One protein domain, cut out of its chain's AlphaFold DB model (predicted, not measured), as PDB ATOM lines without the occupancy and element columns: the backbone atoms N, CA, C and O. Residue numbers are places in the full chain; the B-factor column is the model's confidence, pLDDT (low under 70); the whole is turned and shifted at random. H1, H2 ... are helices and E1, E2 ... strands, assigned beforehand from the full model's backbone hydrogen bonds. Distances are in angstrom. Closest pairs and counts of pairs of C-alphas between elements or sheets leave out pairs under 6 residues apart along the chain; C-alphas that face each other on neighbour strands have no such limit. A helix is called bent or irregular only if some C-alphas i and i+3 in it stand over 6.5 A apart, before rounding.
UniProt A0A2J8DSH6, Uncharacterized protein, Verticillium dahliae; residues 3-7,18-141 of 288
ATOM      1  N   TRP A   3     -59.379 -23.527 -45.488       88.38
ATOM      2  CA  TRP A   3     -59.755 -22.566 -46.511       88.38
ATOM      3  C   TRP A   3     -61.067 -21.915 -46.106       88.38
ATOM      4  O   TRP A   3     -61.963 -22.569 -45.569       88.38
ATOM      5  N   GLY A   4     -61.165 -20.619 -46.368       89.38
ATOM      6  CA  GLY A   4     -62.362 -19.835 -46.124       89.38
ATOM      7  C   GLY A   4     -62.758 -19.071 -47.374       89.38
ATOM      8  O   GLY A   4     -61.897 -18.627 -48.137       89.38
ATOM      9  N   ARG A   5     -64.059 -18.884 -47.568       89.88
ATOM     10  CA  ARG A   5     -64.627 -17.960 -48.544       89.88
ATOM     11  C   ARG A   5     -65.591 -17.008 -47.857       89.88
ATOM     12  O   ARG A   5     -66.299 -17.366 -46.923       89.88
ATOM     13  N   THR A   6     -65.605 -15.781 -48.348       90.50
ATOM     14  CA  THR A   6     -66.535 -14.732 -47.938       90.50
ATOM     15  C   THR A   6     -66.948 -13.953 -49.177       90.50
ATOM     16  O   THR A   6     -66.169 -13.829 -50.125       90.50
ATOM     17  N   SER A   7     -68.172 -13.433 -49.176       88.44
ATOM     18  CA  SER A   7     -68.657 -12.536 -50.227       88.44
ATOM     19  C   SER A   7     -67.933 -11.187 -50.203       88.44
ATOM     20  O   SER A   7     -67.784 -10.556 -51.250       88.44
ATOM     21  N   SER A  18     -66.227 -21.834 -44.248       90.19
ATOM     22  CA  SER A  18     -64.884 -22.341 -43.975       90.19
ATOM     23  C   SER A  18     -64.848 -23.847 -43.796       90.19
ATOM     24  O   SER A  18     -65.766 -24.441 -43.235       90.19
ATOM     25  N   GLY A  19     -63.745 -24.442 -44.233       88.75
ATOM     26  CA  GLY A  19     -63.466 -25.863 -44.180       88.75
ATOM     27  C   GLY A  19     -62.065 -26.046 -43.632       88.75
ATOM     28  O   GLY A  19     -61.118 -25.408 -44.099       88.75
ATOM     29  N   PHE A  20     -61.941 -26.894 -42.618       87.50
ATOM     30  CA  PHE A  20     -60.682 -27.125 -41.930       87.50
ATOM     31  C   PHE A  20     -60.389 -28.611 -41.860       87.50
ATOM     32  O   PHE A  20     -61.275 -29.429 -41.617       87.50
ATOM     33  N   VAL A  21     -59.111 -28.929 -42.007       88.00
ATOM     34  CA  VAL A  21     -58.560 -30.245 -41.722       88.00
ATOM     35  C   VAL A  21     -57.580 -30.101 -40.567       88.00
ATOM     36  O   VAL A  21     -56.654 -29.276 -40.605       88.00
ATOM     37  N   LEU A  22     -57.797 -30.910 -39.532       87.38
ATOM     38  CA  LEU A  22     -56.913 -31.014 -38.382       87.38
ATOM     39  C   LEU A  22     -56.142 -32.332 -38.474       87.38
ATOM     40  O   LEU A  22     -56.727 -33.410 -38.398       87.38
ATOM     41  N   CYS A  23     -54.829 -32.235 -38.663       84.56
ATOM     42  CA  CYS A  23     -53.942 -33.388 -38.761       84.56
ATOM     43  C   CYS A  23     -53.118 -33.517 -37.481       84.56
ATOM     44  O   CYS A  23     -52.621 -32.519 -36.960       84.56
ATOM     45  N   TYR A  24     -52.928 -34.753 -37.026       87.75
ATOM     46  CA  TYR A  24     -51.989 -35.083 -35.958       87.75
ATOM     47  C   TYR A  24     -50.792 -35.801 -36.583       87.75
ATOM     48  O   TYR A  24     -50.948 -36.951 -37.009       87.75
ATOM     49  N   PRO A  25     -49.625 -35.146 -36.693       88.25
ATOM     50  CA  PRO A  25     -48.443 -35.794 -37.240       88.25
ATOM     51  C   PRO A  25     -48.038 -36.957 -36.337       88.25
ATOM     52  O   PRO A  25     -48.068 -36.857 -35.111       88.25
ATOM     53  N   ARG A  26     -47.672 -38.075 -36.959       89.25
ATOM     54  CA  ARG A  26     -47.127 -39.240 -36.263       89.25
ATOM     55  C   ARG A  26     -45.783 -39.570 -36.874       89.25
ATOM     56  O   ARG A  26     -45.715 -39.836 -38.072       89.25
ATOM     57  N   PHE A  27     -44.746 -39.549 -36.049       89.94
ATOM     58  CA  PHE A  27     -43.427 -39.992 -36.461       89.94
ATOM     59  C   PHE A  27     -43.444 -41.514 -36.618       89.94
ATOM     60  O   PHE A  27     -43.944 -42.223 -35.741       89.94
ATOM     61  N   ARG A  28     -42.973 -41.998 -37.767       90.81
ATOM     62  CA  ARG A  28     -42.861 -43.423 -38.072       90.81
ATOM     63  C   ARG A  28     -41.613 -43.676 -38.897       90.81
ATOM     64  O   ARG A  28     -41.250 -42.837 -39.722       90.81
ATOM     65  N   THR A  29     -41.028 -44.848 -38.720       89.94
ATOM     66  CA  THR A  29     -39.860 -45.311 -39.470       89.94
ATOM     67  C   THR A  29     -40.101 -46.696 -40.034       89.94
ATOM     68  O   THR A  29     -40.866 -47.481 -39.487       89.94
ATOM     69  N   ALA A  30     -39.451 -46.983 -41.152       91.25
ATOM     70  CA  ALA A  30     -39.385 -48.307 -41.746       91.25
ATOM     71  C   ALA A  30     -38.064 -48.424 -42.510       91.25
ATOM     72  O   ALA A  30     -37.456 -47.412 -42.872       91.25
ATOM     73  N   LEU A  31     -37.640 -49.653 -42.762       89.94
ATOM     74  CA  LEU A  31     -36.549 -49.963 -43.667       89.94
ATOM     75  C   LEU A  31     -37.063 -49.927 -45.106       89.94
ATOM     76  O   LEU A  31     -38.191 -50.342 -45.392       89.94
ATOM     77  N   PHE A  32     -36.214 -49.436 -46.004       91.19
ATOM     78  CA  PHE A  32     -36.492 -49.348 -47.430       91.19
ATOM     79  C   PHE A  32     -35.308 -49.888 -48.223       91.19
ATOM     80  O   PHE A  32     -34.160 -49.556 -47.923       91.19
ATOM     81  N   ASP A  33     -35.606 -50.656 -49.263       93.06
ATOM     82  CA  ASP A  33     -34.654 -50.982 -50.315       93.06
ATOM     83  C   ASP A  33     -34.608 -49.799 -51.275       93.06
ATOM     84  O   ASP A  33     -35.628 -49.415 -51.845       93.06
ATOM     85  N   VAL A  34     -33.441 -49.167 -51.411       93.06
ATOM     86  CA  VAL A  34     -33.302 -47.900 -52.137       93.06
ATOM     87  C   VAL A  34     -32.284 -48.039 -53.258       93.06
ATOM     88  O   VAL A  34     -31.125 -48.390 -53.030       93.06
ATOM     89  N   THR A  35     -32.697 -47.678 -54.469       93.38
ATOM     90  CA  THR A  35     -31.799 -47.514 -55.611       93.38
ATOM     91  C   THR A  35     -31.397 -46.050 -55.718       93.38
ATOM     92  O   THR A  35     -32.250 -45.176 -55.870       93.38
ATOM     93  N   ILE A  36     -30.095 -45.778 -55.664       92.75
ATOM     94  CA  ILE A  36     -29.534 -44.424 -55.746       92.75
ATOM     95  C   ILE A  36     -28.699 -44.236 -57.013       92.75
ATOM     96  O   ILE A  36     -28.071 -45.174 -57.508       92.75
ATOM     97  N   ASN A  37     -28.669 -43.012 -57.535       90.56
ATOM     98  CA  ASN A  37     -27.768 -42.638 -58.620       90.56
ATOM     99  C   ASN A  37     -26.348 -42.319 -58.094       90.56
ATOM    100  O   ASN A  37     -26.078 -42.344 -56.892       90.56
ATOM    101  N   THR A  38     -25.428 -41.980 -59.001       86.31
ATOM    102  CA  THR A  38     -24.038 -41.623 -58.656       86.31
ATOM    103  C   THR A  38     -23.904 -40.337 -57.836       86.31
ATOM    104  O   THR A  38     -22.870 -40.130 -57.212       86.31
ATOM    105  N   GLU A  39     -24.925 -39.480 -57.837       87.94
ATOM    106  CA  GLU A  39     -24.983 -38.231 -57.064       87.94
ATOM    107  C   GLU A  39     -25.617 -38.436 -55.675       87.94
ATOM    108  O   GLU A  39     -25.658 -37.506 -54.877       87.94
ATOM    109  N   GLY A  40     -26.095 -39.649 -55.367       84.31
ATOM    110  CA  GLY A  40     -26.784 -39.967 -54.114       84.31
ATOM    111  C   GLY A  40     -28.283 -39.652 -54.118       84.31
ATOM    112  O   GLY A  40     -28.924 -39.733 -53.074       84.31
ATOM    113  N   HIS A  41     -28.867 -39.316 -55.268       88.81
ATOM    114  CA  HIS A  41     -30.308 -39.126 -55.409       88.81
ATOM    115  C   HIS A  41     -31.034 -40.471 -55.484       88.81
ATOM    116  O   HIS A  41     -30.611 -41.375 -56.206       88.81
ATOM    117  N   VAL A  42     -32.159 -40.571 -54.776       90.31
ATOM    118  CA  VAL A  42     -33.047 -41.737 -54.819       90.31
ATOM    119  C   VAL A  42     -33.745 -41.804 -56.177       90.31
ATOM    120  O   VAL A  42     -34.419 -40.856 -56.577       90.31
ATOM    121  N   LEU A  43     -33.576 -42.924 -56.878       93.00
ATOM    122  CA  LEU A  43     -34.247 -43.235 -58.142       93.00
ATOM    123  C   LEU A  43     -35.505 -44.074 -57.913       93.00
ATOM    124  O   LEU A  43     -36.540 -43.816 -58.520       93.00
ATOM    125  N   GLU A  44     -35.408 -45.065 -57.032       94.31
ATOM    126  CA  GLU A  44     -36.484 -45.997 -56.707       94.31
ATOM    127  C   GLU A  44     -36.358 -46.420 -55.245       94.31
ATOM    128  O   GLU A  44     -35.249 -46.471 -54.704       94.31
ATOM    129  N   TYR A  45     -37.490 -46.696 -54.602       93.44
ATOM    130  CA  TYR A  45     -37.529 -47.201 -53.238       93.44
ATOM    131  C   TYR A  45     -38.685 -48.188 -53.052       93.44
ATOM    132  O   TYR A  45     -39.794 -47.951 -53.535       93.44
ATOM    133  N   GLU A  46     -38.442 -49.259 -52.305       94.75
ATOM    134  CA  GLU A  46     -39.445 -50.248 -51.913       94.75
ATOM    135  C   GLU A  46     -39.431 -50.429 -50.392       94.75
ATOM    136  O   GLU A  46     -38.378 -50.428 -49.759       94.75
ATOM    137  N   LYS A  47     -40.612 -50.527 -49.771       93.75
ATOM    138  CA  LYS A  47     -40.733 -50.683 -48.315       93.75
ATOM    139  C   LYS A  47     -40.344 -52.116 -47.925       93.75
ATOM    140  O   LYS A  47     -41.066 -53.045 -48.273       93.75
ATOM    141  N   ALA A  48     -39.271 -52.270 -47.153       91.69
ATOM    142  CA  ALA A  48     -38.728 -53.565 -46.739       91.69
ATOM    143  C   ALA A  48     -39.219 -54.025 -45.352       91.69
ATOM    144  O   ALA A  48     -39.237 -55.222 -45.072       91.69
ATOM    145  N   SER A  49     -39.638 -53.101 -44.477       91.06
ATOM    146  CA  SER A  49     -40.187 -53.437 -43.153       91.06
ATOM    147  C   SER A  49     -41.563 -52.828 -42.899       91.06
ATOM    148  O   SER A  49     -42.050 -51.955 -43.623       91.06
ATOM    149  N   GLU A  50     -42.204 -53.272 -41.821       93.50
ATOM    150  CA  GLU A  50     -43.380 -52.582 -41.311       93.50
ATOM    151  C   GLU A  50     -43.026 -51.239 -40.675       93.50
ATOM    152  O   GLU A  50     -41.879 -50.974 -40.315       93.50
ATOM    153  N   MET A  51     -44.033 -50.369 -40.614       91.94
ATOM    154  CA  MET A  51     -43.901 -49.041 -40.027       91.94
ATOM    155  C   MET A  51     -43.911 -49.144 -38.506       91.94
ATOM    156  O   MET A  51     -44.901 -49.577 -37.912       91.94
ATOM    157  N   GLU A  52     -42.848 -48.658 -37.888       91.12
ATOM    158  CA  GLU A  52     -42.668 -48.615 -36.445       91.12
ATOM    159  C   GLU A  52     -42.788 -47.183 -35.928       91.12
ATOM    160  O   GLU A  52     -42.569 -46.213 -36.653       91.12
ATOM    161  N   TYR A  53     -43.190 -47.052 -34.667       88.69
ATOM    162  CA  TYR A  53     -43.283 -45.767 -33.965       88.69
ATOM    163  C   TYR A  53     -42.130 -45.554 -32.987       88.69
ATOM    164  O   TYR A  53     -41.990 -44.458 -32.454       88.69
ATOM    165  N   ASP A  54     -41.368 -46.610 -32.723       85.62
ATOM    166  CA  ASP A  54     -40.252 -46.627 -31.794       85.62
ATOM    167  C   ASP A  54     -38.950 -46.611 -32.596       85.62
ATOM    168  O   ASP A  54     -38.854 -47.252 -33.639       85.62
ATOM    169  N   LEU A  55     -37.970 -45.850 -32.118       83.31
ATOM    170  CA  LEU A  55     -36.625 -45.806 -32.693       83.31
ATOM    171  C   LEU A  55     -35.645 -46.745 -31.972       83.31
ATOM    172  O   LEU A  55     -34.474 -46.802 -32.337       83.31
ATOM    173  N   GLY A  56     -36.095 -47.463 -30.942       82.44
ATOM    174  CA  GLY A  56     -35.323 -48.500 -30.262       82.44
ATOM    175  C   GLY A  56     -34.318 -47.984 -29.228       82.44
ATOM    176  O   GLY A  56     -33.506 -48.768 -28.743       82.44
ATOM    177  N   TYR A  57     -34.359 -46.696 -28.857       83.44
ATOM    178  CA  TYR A  57     -33.475 -46.120 -27.833       83.44
ATOM    179  C   TYR A  57     -34.225 -45.257 -26.802       83.44
ATOM    180  O   TYR A  57     -35.204 -44.588 -27.134       83.44
ATOM    181  N   PRO A  58     -33.781 -45.208 -25.529       86.81
ATOM    182  CA  PRO A  58     -34.445 -44.412 -24.498       86.81
ATOM    183  C   PRO A  58     -34.491 -42.915 -24.832       86.81
ATOM    184  O   PRO A  58     -33.480 -42.309 -25.173       86.81
ATOM    185  N   GLY A  59     -35.659 -42.291 -24.665       85.06
ATOM    186  CA  GLY A  59     -35.832 -40.849 -24.876       85.06
ATOM    187  C   GLY A  59     -36.107 -40.429 -26.325       85.06
ATOM    188  O   GLY A  59     -36.226 -39.229 -26.580       85.06
ATOM    189  N   PHE A  60     -36.278 -41.381 -27.250       88.06
ATOM    190  CA  PHE A  60     -36.638 -41.100 -28.644       88.06
ATOM    191  C   PHE A  60     -37.933 -40.282 -28.785       88.06
ATOM    192  O   PHE A  60     -38.051 -39.459 -29.690       88.06
ATOM    193  N   THR A  61     -38.898 -40.459 -27.876       89.81
ATOM    194  CA  THR A  61     -40.170 -39.720 -27.887       89.81
ATOM    195  C   THR A  61     -39.938 -38.218 -27.766       89.81
ATOM    196  O   THR A  61     -40.440 -37.456 -28.577       89.81
ATOM    197  N   ASN A  62     -39.079 -37.785 -26.840       90.94
ATOM    198  CA  ASN A  62     -38.761 -36.365 -26.673       90.94
ATOM    199  C   ASN A  62     -38.093 -35.783 -27.926       90.94
ATOM    200  O   ASN A  62     -38.338 -34.633 -28.283       90.94
ATOM    201  N   GLN A  63     -37.234 -36.557 -28.593       87.88
ATOM    202  CA  GLN A  63     -36.554 -36.108 -29.811       87.88
ATOM    203  C   GLN A  63     -37.525 -36.019 -30.994       87.88
ATOM    204  O   GLN A  63     -37.583 -34.992 -31.670       87.88
ATOM    205  N   THR A  64     -38.329 -37.058 -31.208       90.75
ATOM    206  CA  THR A  64     -39.340 -37.104 -32.275       90.75
ATOM    207  C   THR A  64     -40.433 -36.053 -32.075       90.75
ATOM    208  O   THR A  64     -40.790 -35.369 -33.035       90.75
ATOM    209  N   ASP A  65     -40.887 -35.825 -30.841       91.62
ATOM    210  CA  ASP A  65     -41.833 -34.757 -30.501       91.62
ATOM    211  C   ASP A  65     -41.237 -33.372 -30.775       91.62
ATOM    212  O   ASP A  65     -41.890 -32.525 -31.388       91.62
ATOM    213  N   ASN A  66     -39.974 -33.140 -30.402       91.06
ATOM    214  CA  ASN A  66     -39.291 -31.885 -30.717       91.06
ATOM    215  C   ASN A  66     -39.162 -31.668 -32.232       91.06
ATOM    216  O   ASN A  66     -39.413 -30.559 -32.709       91.06
ATOM    217  N   LEU A  67     -38.842 -32.711 -33.006       90.75
ATOM    218  CA  LEU A  67     -38.803 -32.631 -34.472       90.75
ATOM    219  C   LEU A  67     -40.176 -32.301 -35.058       90.75
ATOM    220  O   LEU A  67     -40.283 -31.459 -35.954       90.75
ATOM    221  N   ILE A  68     -41.238 -32.913 -34.535       91.25
ATOM    222  CA  ILE A  68     -42.617 -32.600 -34.916       91.25
ATOM    223  C   ILE A  68     -42.953 -31.139 -34.591       91.25
ATOM    224  O   ILE A  68     -43.517 -30.444 -35.431       91.25
ATOM    225  N   ILE A  69     -42.603 -30.643 -33.403       91.00
ATOM    226  CA  ILE A  69     -42.883 -29.259 -32.993       91.00
ATOM    227  C   ILE A  69     -42.139 -28.266 -33.891       91.00
ATOM    228  O   ILE A  69     -42.738 -27.311 -34.389       91.00
ATOM    229  N   VAL A  70     -40.843 -28.482 -34.121       89.69
ATOM    230  CA  VAL A  70     -40.016 -27.593 -34.950       89.69
ATOM    231  C   VAL A  70     -40.500 -27.597 -36.397       89.69
ATOM    232  O   VAL A  70     -40.715 -26.524 -36.965       89.69
ATOM    233  N   SER A  71     -40.737 -28.777 -36.976       88.94
ATOM    234  CA  SER A  71     -41.260 -28.887 -38.342       88.94
ATOM    235  C   SER A  71     -42.633 -28.229 -38.472       88.94
ATOM    236  O   SER A  71     -42.822 -27.416 -39.373       88.94
ATOM    237  N   ASN A  72     -43.554 -28.454 -37.529       88.81
ATOM    238  CA  ASN A  72     -44.844 -27.767 -37.504       88.81
ATOM    239  C   ASN A  72     -44.705 -26.250 -37.403       88.81
ATOM    240  O   ASN A  72     -45.447 -25.545 -38.069       88.81
ATOM    241  N   ASN A  73     -43.772 -25.721 -36.614       87.38
ATOM    242  CA  ASN A  73     -43.578 -24.272 -36.507       87.38
ATOM    243  C   ASN A  73     -43.056 -23.638 -37.802       87.38
ATOM    244  O   ASN A  73     -43.319 -22.461 -38.058       87.38
ATOM    245  N   ILE A  74     -42.310 -24.395 -38.605       82.81
ATOM    246  CA  ILE A  74     -41.819 -23.949 -39.913       82.81
ATOM    247  C   ILE A  74     -42.936 -24.066 -40.951       82.81
ATOM    248  O   ILE A  74     -43.222 -23.101 -41.656       82.81
ATOM    249  N   ILE A  75     -43.598 -25.224 -40.994       79.88
ATOM    250  CA  ILE A  75     -44.671 -25.538 -41.937       79.88
ATOM    251  C   ILE A  75     -45.894 -24.652 -41.654       79.88
ATOM    252  O   ILE A  75     -46.413 -24.023 -42.554       79.88
ATOM    253  N   ALA A  76     -46.349 -24.484 -40.415       75.31
ATOM    254  CA  ALA A  76     -47.590 -23.763 -40.106       75.31
ATOM    255  C   ALA A  76     -47.549 -22.241 -40.360       75.31
ATOM    256  O   ALA A  76     -48.568 -21.569 -40.180       75.31
ATOM    257  N   ARG A  77     -46.418 -21.671 -40.798       69.88
ATOM    258  CA  ARG A  77     -46.335 -20.262 -41.206       69.88
ATOM    259  C   ARG A  77     -46.994 -20.071 -42.570       69.88
ATOM    260  O   ARG A  77     -46.336 -20.079 -43.606       69.88
ATOM    261  N   ALA A  78     -48.308 -19.882 -42.567       66.88
ATOM    262  CA  ALA A  78     -49.060 -19.451 -43.737       66.88
ATOM    263  C   ALA A  78     -49.643 -18.056 -43.485       66.88
ATOM    264  O   ALA A  78     -50.415 -17.849 -42.549       66.88
ATOM    265  N   GLU A  79     -49.280 -17.092 -44.331       69.81
ATOM    266  CA  GLU A  79     -49.937 -15.786 -44.350       69.81
ATOM    267  C   GLU A  79     -51.170 -15.856 -45.254       69.81
ATOM    268  O   GLU A  79     -51.077 -15.798 -46.478       69.81
ATOM    269  N   GLY A  80     -52.349 -15.977 -44.644       72.25
ATOM    270  CA  GLY A  80     -53.615 -15.864 -45.359       72.25
ATOM    271  C   GLY A  80     -54.005 -14.398 -45.540       72.25
ATOM    272  O   GLY A  80     -54.196 -13.678 -44.561       72.25
ATOM    273  N   ARG A  81     -54.168 -13.945 -46.786       82.88
ATOM    274  CA  ARG A  81     -54.829 -12.667 -47.100       82.88
ATOM    275  C   ARG A  81     -55.998 -12.924 -48.030       82.88
ATOM    276  O   ARG A  81     -55.826 -13.617 -49.030       82.88
ATOM    277  N   TRP A  82     -57.142 -12.307 -47.750       87.12
ATOM    278  CA  TRP A  82     -58.296 -12.360 -48.644       87.12
ATOM    279  C   TRP A  82     -57.917 -11.902 -50.058       87.12
ATOM    280  O   TRP A  82     -57.221 -10.898 -50.241       87.12
ATOM    281  N   HIS A  83     -58.368 -12.651 -51.061       88.38
ATOM    282  CA  HIS A  83     -58.169 -12.330 -52.469       88.38
ATOM    283  C   HIS A  83     -59.354 -12.805 -53.310       88.38
ATOM    284  O   HIS A  83     -60.098 -13.699 -52.919       88.38
ATOM    285  N   ASN A  84     -59.513 -12.201 -54.485       89.88
ATOM    286  CA  ASN A  84     -60.579 -12.490 -55.450       89.88
ATOM    287  C   ASN A  84     -60.044 -13.024 -56.791       89.88
ATOM    288  O   ASN A  84     -60.780 -13.103 -57.770       89.88
ATOM    289  N   HIS A  85     -58.756 -13.348 -56.854       88.38
ATOM    290  CA  HIS A  85     -58.098 -13.905 -58.032       88.38
ATOM    291  C   HIS A  85     -57.785 -15.391 -57.835       88.38
ATOM    292  O   HIS A  85     -57.771 -15.879 -56.708       88.38
ATOM    293  N   THR A  86     -57.451 -16.086 -58.922       87.00
ATOM    294  CA  THR A  86     -57.038 -17.502 -58.924       87.00
ATOM    295  C   THR A  86     -55.555 -17.716 -58.601       87.00
ATOM    296  O   THR A  86     -55.093 -18.855 -58.556       87.00
ATOM    297  N   PHE A  87     -54.784 -16.646 -58.386       86.50
ATOM    298  CA  PHE A  87     -53.406 -16.765 -57.910       86.50
ATOM    299  C   PHE A  87     -53.376 -17.127 -56.424       86.50
ATOM    300  O   PHE A  87     -54.179 -16.638 -55.632       86.50
ATOM    301  N   THR A  88     -52.424 -17.971 -56.067       86.75
ATOM    302  CA  THR A  88     -52.118 -18.419 -54.708       86.75
ATOM    303  C   THR A  88     -51.329 -17.325 -53.989       86.75
ATOM    304  O   THR A  88     -50.576 -16.568 -54.607       86.75
ATOM    305  N   ARG A  89     -51.538 -17.187 -52.678       84.12
ATOM    306  CA  ARG A  89     -50.786 -16.239 -51.830       84.12
ATOM    307  C   ARG A  89     -50.039 -16.910 -50.692       84.12
ATOM    308  O   ARG A  89     -49.184 -16.284 -50.079       84.12
ATOM    309  N   ASP A  90     -50.343 -18.174 -50.452       85.50
ATOM    310  CA  ASP A  90     -49.645 -19.030 -49.522       85.50
ATOM    311  C   ASP A  90     -48.995 -20.192 -50.273       85.50
ATOM    312  O   ASP A  90     -49.436 -20.627 -51.342       85.50
ATOM    313  N   TRP A  91     -47.911 -20.680 -49.689       86.31
ATOM    314  CA  TRP A  91     -47.092 -21.724 -50.274       86.31
ATOM    315  C   TRP A  91     -47.836 -23.074 -50.315       86.31
ATOM    316  O   TRP A  91     -47.620 -23.834 -51.253       86.31
ATOM    317  N   MET A  92     -48.768 -23.363 -49.389       85.50
ATOM    318  CA  MET A  92     -49.539 -24.619 -49.423       85.50
ATOM    319  C   MET A  92     -50.522 -24.674 -50.575       85.50
ATOM    320  O   MET A  92     -50.550 -25.658 -51.312       85.50
ATOM    321  N   SER A  93     -51.309 -23.619 -50.759       87.81
ATOM    322  CA  SER A  93     -52.225 -23.524 -51.888       87.81
ATOM    323  C   SER A  93     -51.470 -23.557 -53.218       87.81
ATOM    324  O   SER A  93     -51.979 -24.127 -54.181       87.81
ATOM    325  N   GLU A  94     -50.254 -22.997 -53.284       89.62
ATOM    326  CA  GLU A  94     -49.401 -23.109 -54.475       89.62
ATOM    327  C   GLU A  94     -48.953 -24.542 -54.736       89.62
ATOM    328  O   GLU A  94     -49.105 -25.032 -55.853       89.62
ATOM    329  N   LEU A  95     -48.454 -25.239 -53.719       90.44
ATOM    330  CA  LEU A  95     -48.017 -26.619 -53.888       90.44
ATOM    331  C   LEU A  95     -49.185 -27.545 -54.265       90.44
ATOM    332  O   LEU A  95     -49.028 -28.376 -55.157       90.44
ATOM    333  N   ILE A  96     -50.368 -27.362 -53.668       89.44
ATOM    334  CA  ILE A  96     -51.577 -28.121 -54.037       89.44
ATOM    335  C   ILE A  96     -51.985 -27.815 -55.484       89.44
ATOM    336  O   ILE A  96     -52.331 -28.731 -56.233       89.44
ATOM    337  N   ARG A  97     -51.912 -26.548 -55.917       91.00
ATOM    338  CA  ARG A  97     -52.187 -26.160 -57.311       91.00
ATOM    339  C   ARG A  97     -51.231 -26.848 -58.284       91.00
ATOM    340  O   ARG A  97     -51.673 -27.319 -59.328       91.00
ATOM    341  N   LEU A  98     -49.940 -26.895 -57.953       92.12
ATOM    342  CA  LEU A  98     -48.915 -27.535 -58.779       92.12
ATOM    343  C   LEU A  98     -49.101 -29.054 -58.845       92.12
ATOM    344  O   LEU A  98     -48.997 -29.627 -59.925       92.12
ATOM    345  N   GLU A  99     -49.417 -29.697 -57.721       90.06
ATOM    346  CA  GLU A  99     -49.628 -31.146 -57.660       90.06
ATOM    347  C   GLU A  99     -50.890 -31.587 -58.409       90.06
ATOM    348  O   GLU A  99     -50.864 -32.563 -59.155       90.06
ATOM    349  N   THR A 100     -51.993 -30.861 -58.238       90.06
ATOM    350  CA  THR A 100     -53.277 -31.197 -58.879       90.06
ATOM    351  C   THR A 100     -53.391 -30.679 -60.308       90.06
ATOM    352  O   THR A 100     -54.324 -31.048 -61.022       90.06
ATOM    353  N   ASN A 101     -52.476 -29.795 -60.724       91.44
ATOM    354  CA  ASN A 101     -52.577 -29.008 -61.952       91.44
ATOM    355  C   ASN A 101     -53.951 -28.307 -62.093       91.44
ATOM    356  O   ASN A 101     -54.479 -28.148 -63.196       91.44
ATOM    357  N   SER A 102     -54.556 -27.911 -60.965       89.62
ATOM    358  CA  SER A 102     -55.874 -27.274 -60.904       89.62
ATOM    359  C   SER A 102     -55.868 -26.064 -59.979       89.62
ATOM    360  O   SER A 102     -55.280 -26.070 -58.902       89.62
ATOM    361  N   SER A 103     -56.588 -25.016 -60.382       90.12
ATOM    362  CA  SER A 103     -56.807 -23.817 -59.562       90.12
ATOM    363  C   SER A 103     -58.071 -23.891 -58.701       90.12
ATOM    364  O   SER A 103     -58.402 -22.913 -58.033       90.12
ATOM    365  N   ASP A 104     -58.784 -25.023 -58.685       90.12
ATOM    366  CA  ASP A 104     -60.085 -25.139 -58.012       90.12
ATOM    367  C   ASP A 104     -60.018 -24.828 -56.503       90.12
ATOM    368  O   ASP A 104     -60.944 -24.218 -55.966       90.12
ATOM    369  N   PHE A 105     -58.897 -25.145 -55.842       87.75
ATOM    370  CA  PHE A 105     -58.662 -24.860 -54.417       87.75
ATOM    371  C   PHE A 105     -58.607 -23.366 -54.073       87.75
ATOM    372  O   PHE A 105     -58.933 -22.978 -52.954       87.75
ATOM    373  N   VAL A 106     -58.216 -22.522 -55.028       89.69
ATOM    374  CA  VAL A 106     -58.042 -21.070 -54.834       89.69
ATOM    375  C   VAL A 106     -59.005 -20.233 -55.665       89.69
ATOM    376  O   VAL A 106     -59.076 -19.017 -55.498       89.69
ATOM    377  N   ASN A 107     -59.759 -20.860 -56.568       90.62
ATOM    378  CA  ASN A 107     -60.717 -20.168 -57.407       90.62
ATOM    379  C   ASN A 107     -61.918 -19.701 -56.560       90.62
ATOM    380  O   ASN A 107     -62.600 -20.536 -55.953       90.62
ATOM    381  N   PRO A 108     -62.213 -18.388 -56.515       88.94
ATOM    382  CA  PRO A 108     -63.318 -17.853 -55.719       88.94
ATOM    383  C   PRO A 108     -64.700 -18.227 -56.271       88.94
ATOM    384  O   PRO A 108     -65.673 -18.173 -55.530       88.94
ATOM    385  N   LEU A 109     -64.795 -18.605 -57.551       90.19
ATOM    386  CA  LEU A 109     -66.055 -18.987 -58.203       90.19
ATOM    387  C   LEU A 109     -66.417 -20.464 -57.998       90.19
ATOM    388  O   LEU A 109     -67.503 -20.894 -58.383       90.19
ATOM    389  N   LYS A 110     -65.497 -21.258 -57.452       90.69
ATOM    390  CA  LYS A 110     -65.718 -22.679 -57.174       90.69
ATOM    391  C   LYS A 110     -66.295 -22.856 -55.768       90.69
ATOM    392  O   LYS A 110     -66.099 -21.978 -54.935       90.69
ATOM    393  N   PRO A 111     -66.992 -23.967 -55.478       89.62
ATOM    394  CA  PRO A 111     -67.401 -24.309 -54.119       89.62
ATOM    395  C   PRO A 111     -66.189 -24.668 -53.258       89.62
ATOM    396  O   PRO A 111     -65.063 -24.802 -53.748       89.62
ATOM    397  N   LEU A 112     -66.360 -24.658 -51.933       90.06
ATOM    398  CA  LEU A 112     -65.248 -24.903 -51.007       90.06
ATOM    399  C   LEU A 112     -64.834 -26.368 -51.136       90.06
ATOM    400  O   LEU A 112     -65.728 -27.204 -51.284       90.06
ATOM    401  N   PRO A 113     -63.527 -26.698 -51.134       88.94
ATOM    402  CA  PRO A 113     -63.130 -28.096 -51.196       88.94
ATOM    403  C   PRO A 113     -63.757 -28.849 -50.019       88.94
ATOM    404  O   PRO A 113     -63.856 -28.307 -48.914       88.94
ATOM    405  N   SER A 114     -64.207 -30.083 -50.239       89.44
ATOM    406  CA  SER A 114     -64.686 -30.893 -49.123       89.44
ATOM    407  C   SER A 114     -63.501 -31.264 -48.216       89.44
ATOM    408  O   SER A 114     -62.364 -31.349 -48.693       89.44
ATOM    409  N   PRO A 115     -63.730 -31.515 -46.916       88.12
ATOM    410  CA  PRO A 115     -62.671 -31.973 -46.019       88.12
ATOM    411  C   PRO A 115     -61.967 -33.249 -46.507       88.12
ATOM    412  O   PRO A 115     -60.764 -33.392 -46.310       88.12
ATOM    413  N   GLU A 116     -62.695 -34.142 -47.180       88.44
ATOM    414  CA  GLU A 116     -62.155 -35.370 -47.777       88.44
ATOM    415  C   GLU A 116     -61.163 -35.045 -48.900       88.44
ATOM    416  O   GLU A 116     -60.012 -35.468 -48.844       88.44
ATOM    417  N   THR A 117     -61.548 -34.185 -49.848       88.81
ATOM    418  CA  THR A 117     -60.645 -33.760 -50.930       88.81
ATOM    419  C   THR A 117     -59.442 -32.982 -50.391       88.81
ATOM    420  O   THR A 117     -58.344 -33.074 -50.930       88.81
ATOM    421  N   MET A 118     -59.607 -32.215 -49.309       88.56
ATOM    422  CA  MET A 118     -58.472 -31.558 -48.650       88.56
ATOM    423  C   MET A 118     -57.499 -32.574 -48.035       88.56
ATOM    424  O   MET A 118     -56.288 -32.384 -48.137       88.56
ATOM    425  N   LEU A 119     -57.999 -33.636 -47.395       88.94
ATOM    426  CA  LEU A 119     -57.174 -34.672 -46.762       88.94
ATOM    427  C   LEU A 119     -56.283 -35.402 -47.770       88.94
ATOM    428  O   LEU A 119     -55.099 -35.603 -47.482       88.94
ATOM    429  N   ASP A 120     -56.829 -35.716 -48.947       89.81
ATOM    430  CA  ASP A 120     -56.128 -36.427 -50.023       89.81
ATOM    431  C   ASP A 120     -54.872 -35.690 -50.512       89.81
ATOM    432  O   ASP A 120     -53.930 -36.317 -50.994       89.81
ATOM    433  N   HIS A 121     -54.820 -34.366 -50.342       89.56
ATOM    434  CA  HIS A 121     -53.676 -33.551 -50.754       89.56
ATOM    435  C   HIS A 121     -52.818 -33.080 -49.576       89.56
ATOM    436  O   HIS A 121     -51.590 -33.115 -49.646       89.56
ATOM    437  N   VAL A 122     -53.426 -32.669 -48.459       88.44
ATOM    438  CA  VAL A 122     -52.686 -32.097 -47.322       88.44
ATOM    439  C   VAL A 122     -51.785 -33.133 -46.646       88.44
ATOM    440  O   VAL A 122     -50.655 -32.802 -46.286       88.44
ATOM    441  N   GLY A 123     -52.252 -34.374 -46.479       87.94
ATOM    442  CA  GLY A 123     -51.483 -35.436 -45.821       87.94
ATOM    443  C   GLY A 123     -50.183 -35.778 -46.561       87.94
ATOM    444  O   GLY A 123     -49.105 -35.607 -45.985       87.94
ATOM    445  N   PRO A 124     -50.253 -36.197 -47.840       88.56
ATOM    446  CA  PRO A 124     -49.067 -36.491 -48.645       88.56
ATOM    447  C   PRO A 124     -48.121 -35.295 -48.783       88.56
ATOM    448  O   PRO A 124     -46.901 -35.460 -48.706       88.56
ATOM    449  N   MET A 125     -48.669 -34.083 -48.929       89.50
ATOM    450  CA  MET A 125     -47.872 -32.860 -48.993       89.50
ATOM    451  C   MET A 125     -47.080 -32.641 -47.701       89.50
ATOM    452  O   MET A 125     -45.875 -32.403 -47.751       89.50
ATOM    453  N   TYR A 126     -47.725 -32.784 -46.538       88.62
ATOM    454  CA  TYR A 126     -47.053 -32.678 -45.243       88.62
ATOM    455  C   TYR A 126     -45.912 -33.698 -45.114       88.62
ATOM    456  O   TYR A 126     -44.816 -33.338 -44.689       88.62
ATOM    457  N   THR A 127     -46.125 -34.947 -45.543       89.62
ATOM    458  CA  THR A 127     -45.079 -35.982 -45.547       89.62
ATOM    459  C   THR A 127     -43.882 -35.591 -46.413       89.62
ATOM    460  O   THR A 127     -42.740 -35.713 -45.968       89.62
ATOM    461  N   ARG A 128     -44.115 -35.075 -47.628       89.75
ATOM    462  CA  ARG A 128     -43.035 -34.624 -48.522       89.75
ATOM    463  C   ARG A 128     -42.274 -33.434 -47.946       89.75
ATOM    464  O   ARG A 128     -41.049 -33.421 -47.985       89.75
ATOM    465  N   LEU A 129     -42.979 -32.457 -47.383       89.81
ATOM    466  CA  LEU A 129     -42.364 -31.289 -46.747       89.81
ATOM    467  C   LEU A 129     -41.525 -31.678 -45.536       89.81
ATOM    468  O   LEU A 129     -40.442 -31.134 -45.347       89.81
ATOM    469  N   PHE A 130     -42.000 -32.638 -44.743       90.38
ATOM    470  CA  PHE A 130     -41.239 -33.175 -43.625       90.38
ATOM    471  C   PHE A 130     -39.961 -33.882 -44.103       90.38
ATOM    472  O   PHE A 130     -38.890 -33.634 -43.557       90.38
ATOM    473  N   ALA A 131     -40.037 -34.682 -45.172       89.69
ATOM    474  CA  ALA A 131     -38.859 -35.312 -45.771       89.69
ATOM    475  C   ALA A 131     -37.856 -34.278 -46.320       89.69
ATOM    476  O   ALA A 131     -36.655 -34.399 -46.089       89.69
ATOM    477  N   LEU A 132     -38.341 -33.225 -46.991       89.94
ATOM    478  CA  LEU A 132     -37.503 -32.115 -47.458       89.94
ATOM    479  C   LEU A 132     -36.856 -31.363 -46.294       89.94
ATOM    480  O   LEU A 132     -35.673 -31.039 -46.360       89.94
ATOM    481  N   PHE A 133     -37.606 -31.110 -45.220       90.38
ATOM    482  CA  PHE A 133     -37.072 -30.500 -44.009       90.38
ATOM    483  C   PHE A 133     -35.915 -31.332 -43.445       90.38
ATOM    484  O   PHE A 133     -34.856 -30.774 -43.174       90.38
ATOM    485  N   LEU A 134     -36.072 -32.653 -43.339       89.75
ATOM    486  CA  LEU A 134     -34.994 -33.535 -42.890       89.75
ATOM    487  C   LEU A 134     -33.788 -33.513 -43.843       89.75
ATOM    488  O   LEU A 134     -32.658 -33.351 -43.391       89.75
ATOM    489  N   GLY A 135     -34.017 -33.609 -45.156       88.25
ATOM    490  CA  GLY A 135     -32.943 -33.615 -46.155       88.25
ATOM    491  C   GLY A 135     -32.136 -32.311 -46.204       88.25
ATOM    492  O   GLY A 135     -30.919 -32.342 -46.365       88.25
ATOM    493  N   LEU A 136     -32.794 -31.163 -46.016       89.88
ATOM    494  CA  LEU A 136     -32.140 -29.850 -45.973       89.88
ATOM    495  C   LEU A 136     -31.405 -29.581 -44.650       89.88
ATOM    496  O   LEU A 136     -30.551 -28.699 -44.597       89.88
ATOM    497  N   ASN A 137     -31.729 -30.320 -43.589       89.25
ATOM    498  CA  ASN A 137     -31.170 -30.143 -42.251       89.25
ATOM    499  C   ASN A 137     -30.426 -31.409 -41.813       89.25
ATOM    500  O   ASN A 137     -30.696 -31.979 -40.759       89.25
ATOM    501  N   SER A 138     -29.455 -31.839 -42.623       84.94
ATOM    502  CA  SER A 138     -28.690 -33.069 -42.380       84.94
ATOM    503  C   SER A 138     -27.943 -33.093 -41.039       84.94
ATOM    504  O   SER A 138     -27.652 -34.168 -40.532       84.94
ATOM    505  N   PHE A 139     -27.691 -31.929 -40.427       83.19
ATOM    506  CA  PHE A 139     -27.092 -31.805 -39.093       83.19
ATOM    507  C   PHE A 139     -27.942 -32.406 -37.961       83.19
ATOM    508  O   PHE A 139     -27.446 -32.552 -36.849       83.19
ATOM    509  N   ILE A 140     -29.226 -32.684 -38.211       84.25
ATOM    510  CA  ILE A 140     -30.127 -33.328 -37.244       84.25
ATOM    511  C   ILE A 140     -29.759 -34.807 -37.059       84.25
ATOM    512  O   ILE A 140     -30.077 -35.391 -36.027       84.25
ATOM    513  N   PHE A 141     -29.103 -35.412 -38.050       83.81
ATOM    514  CA  PHE A 141     -28.652 -36.792 -37.976       83.81
ATOM    515  C   PHE A 141     -27.275 -36.861 -37.317       83.81
ATOM    516  O   PHE A 141     -26.362 -36.119 -37.691       83.81
TER     517      PHE A 141
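What this domain is: This is residues 3 to 7 and 18 to 141 of the 288 residues of an uncharacterized protein of Verticillium dahliae (UniProt A0A2J8DSH6). A long helix, H3, runs through the middle of a loose body, with H2 crossing it on one side and H1 meeting it on another. Two small strand pairs lie at opposite ends of the long axis: E1 with E2 near the beginning of H3, and the hairpin of E3 and E4 at the far end, apart from H3, with long links between these parts. The printed part has 129 residues, with four named strands and then three named helices, in the order E1 E2 E3 E4 H1 H2 H3; each of the two sheets is an antiparallel pair. The class is mixed, helices and strands. The whole is loose, with a radius of gyration of the C-alphas of 17.8 A, and only just elongated, spanning 53 by 35 by 26 A.

Where its parts are: E1, residues 3 to 6, begins at C-alpha 3 (-59.755, -22.566, -46.511). E2 is residues 18 to 20. E3, residues 32 to 36, is 11.9 A long, and E4, residues 42 to 47, is 13.5 A long. H1, residues 60 to 75, is 22.0 A long and begins at C-alpha 60 (-36.638, -41.100, -28.644). H2, residues 91 to 100, is 14.2 A long. H3, residues 115 to 136, is 30.6 A long and ends at C-alpha 136 (-32.140, -29.850, -45.973). H3 has a kink of 26 degrees near residue 122; it is neither bent nor irregular, but only just: C-alphas 120 and 123 are 6.3 A apart.

How they stand to each other: E1 and E2 are antiparallel at 173 degrees, with N 3 and O 19 within hydrogen-bond range at 2.9 A. The closest C-alphas of E2 and H3, those of Gly 19 and Pro 115, are 6.4 A apart. The hairpin of E3 and E4 is antiparallel at 167 degrees; N 33 and O 46 are 2.8 A apart, within hydrogen-bond range. E3 and E4 are both apart from H3. H1 and H3 only just touch, with 3 pairs of C-alphas within 8 A, the closest being Ser 71 and Phe 130 at 6.8 A. H1 touches H3 with residues 71 to 75 alone, and H3 touches H1 with residues 129 to 133 alone. Their lines are about perpendicular at 72 degrees, only just past steep. H2 touches H3, which meets it with residues 121 to 125 alone; the closest C-alphas are those of Ile 96 and His 121, 6.7 A. They run opposite ways at a steep tilt of 69 degrees, only just short of about perpendicular. H1 and H2 are apart. Every O i to N i+4 pair is within hydrogen-bond range in H1 and H2, and 16 of 18 are in H3.

The domain as a whole: The two C-alphas farthest apart, those of Ser 7 and Thr 38, are 53.9 A apart. Residues 8 to 17 are not printed, and C-alphas 7 and 18 are 12.2 A apart across this cut, which lies in the link from E1 to E2. Of the links that are printed whole, E3 to E4 is tight, while E2 to E3, E4 to H1, H1 to H2 and H2 to H3 are long. The mean pLDDT of the printed part is 88.3, and residues 77 to 79 are under 70.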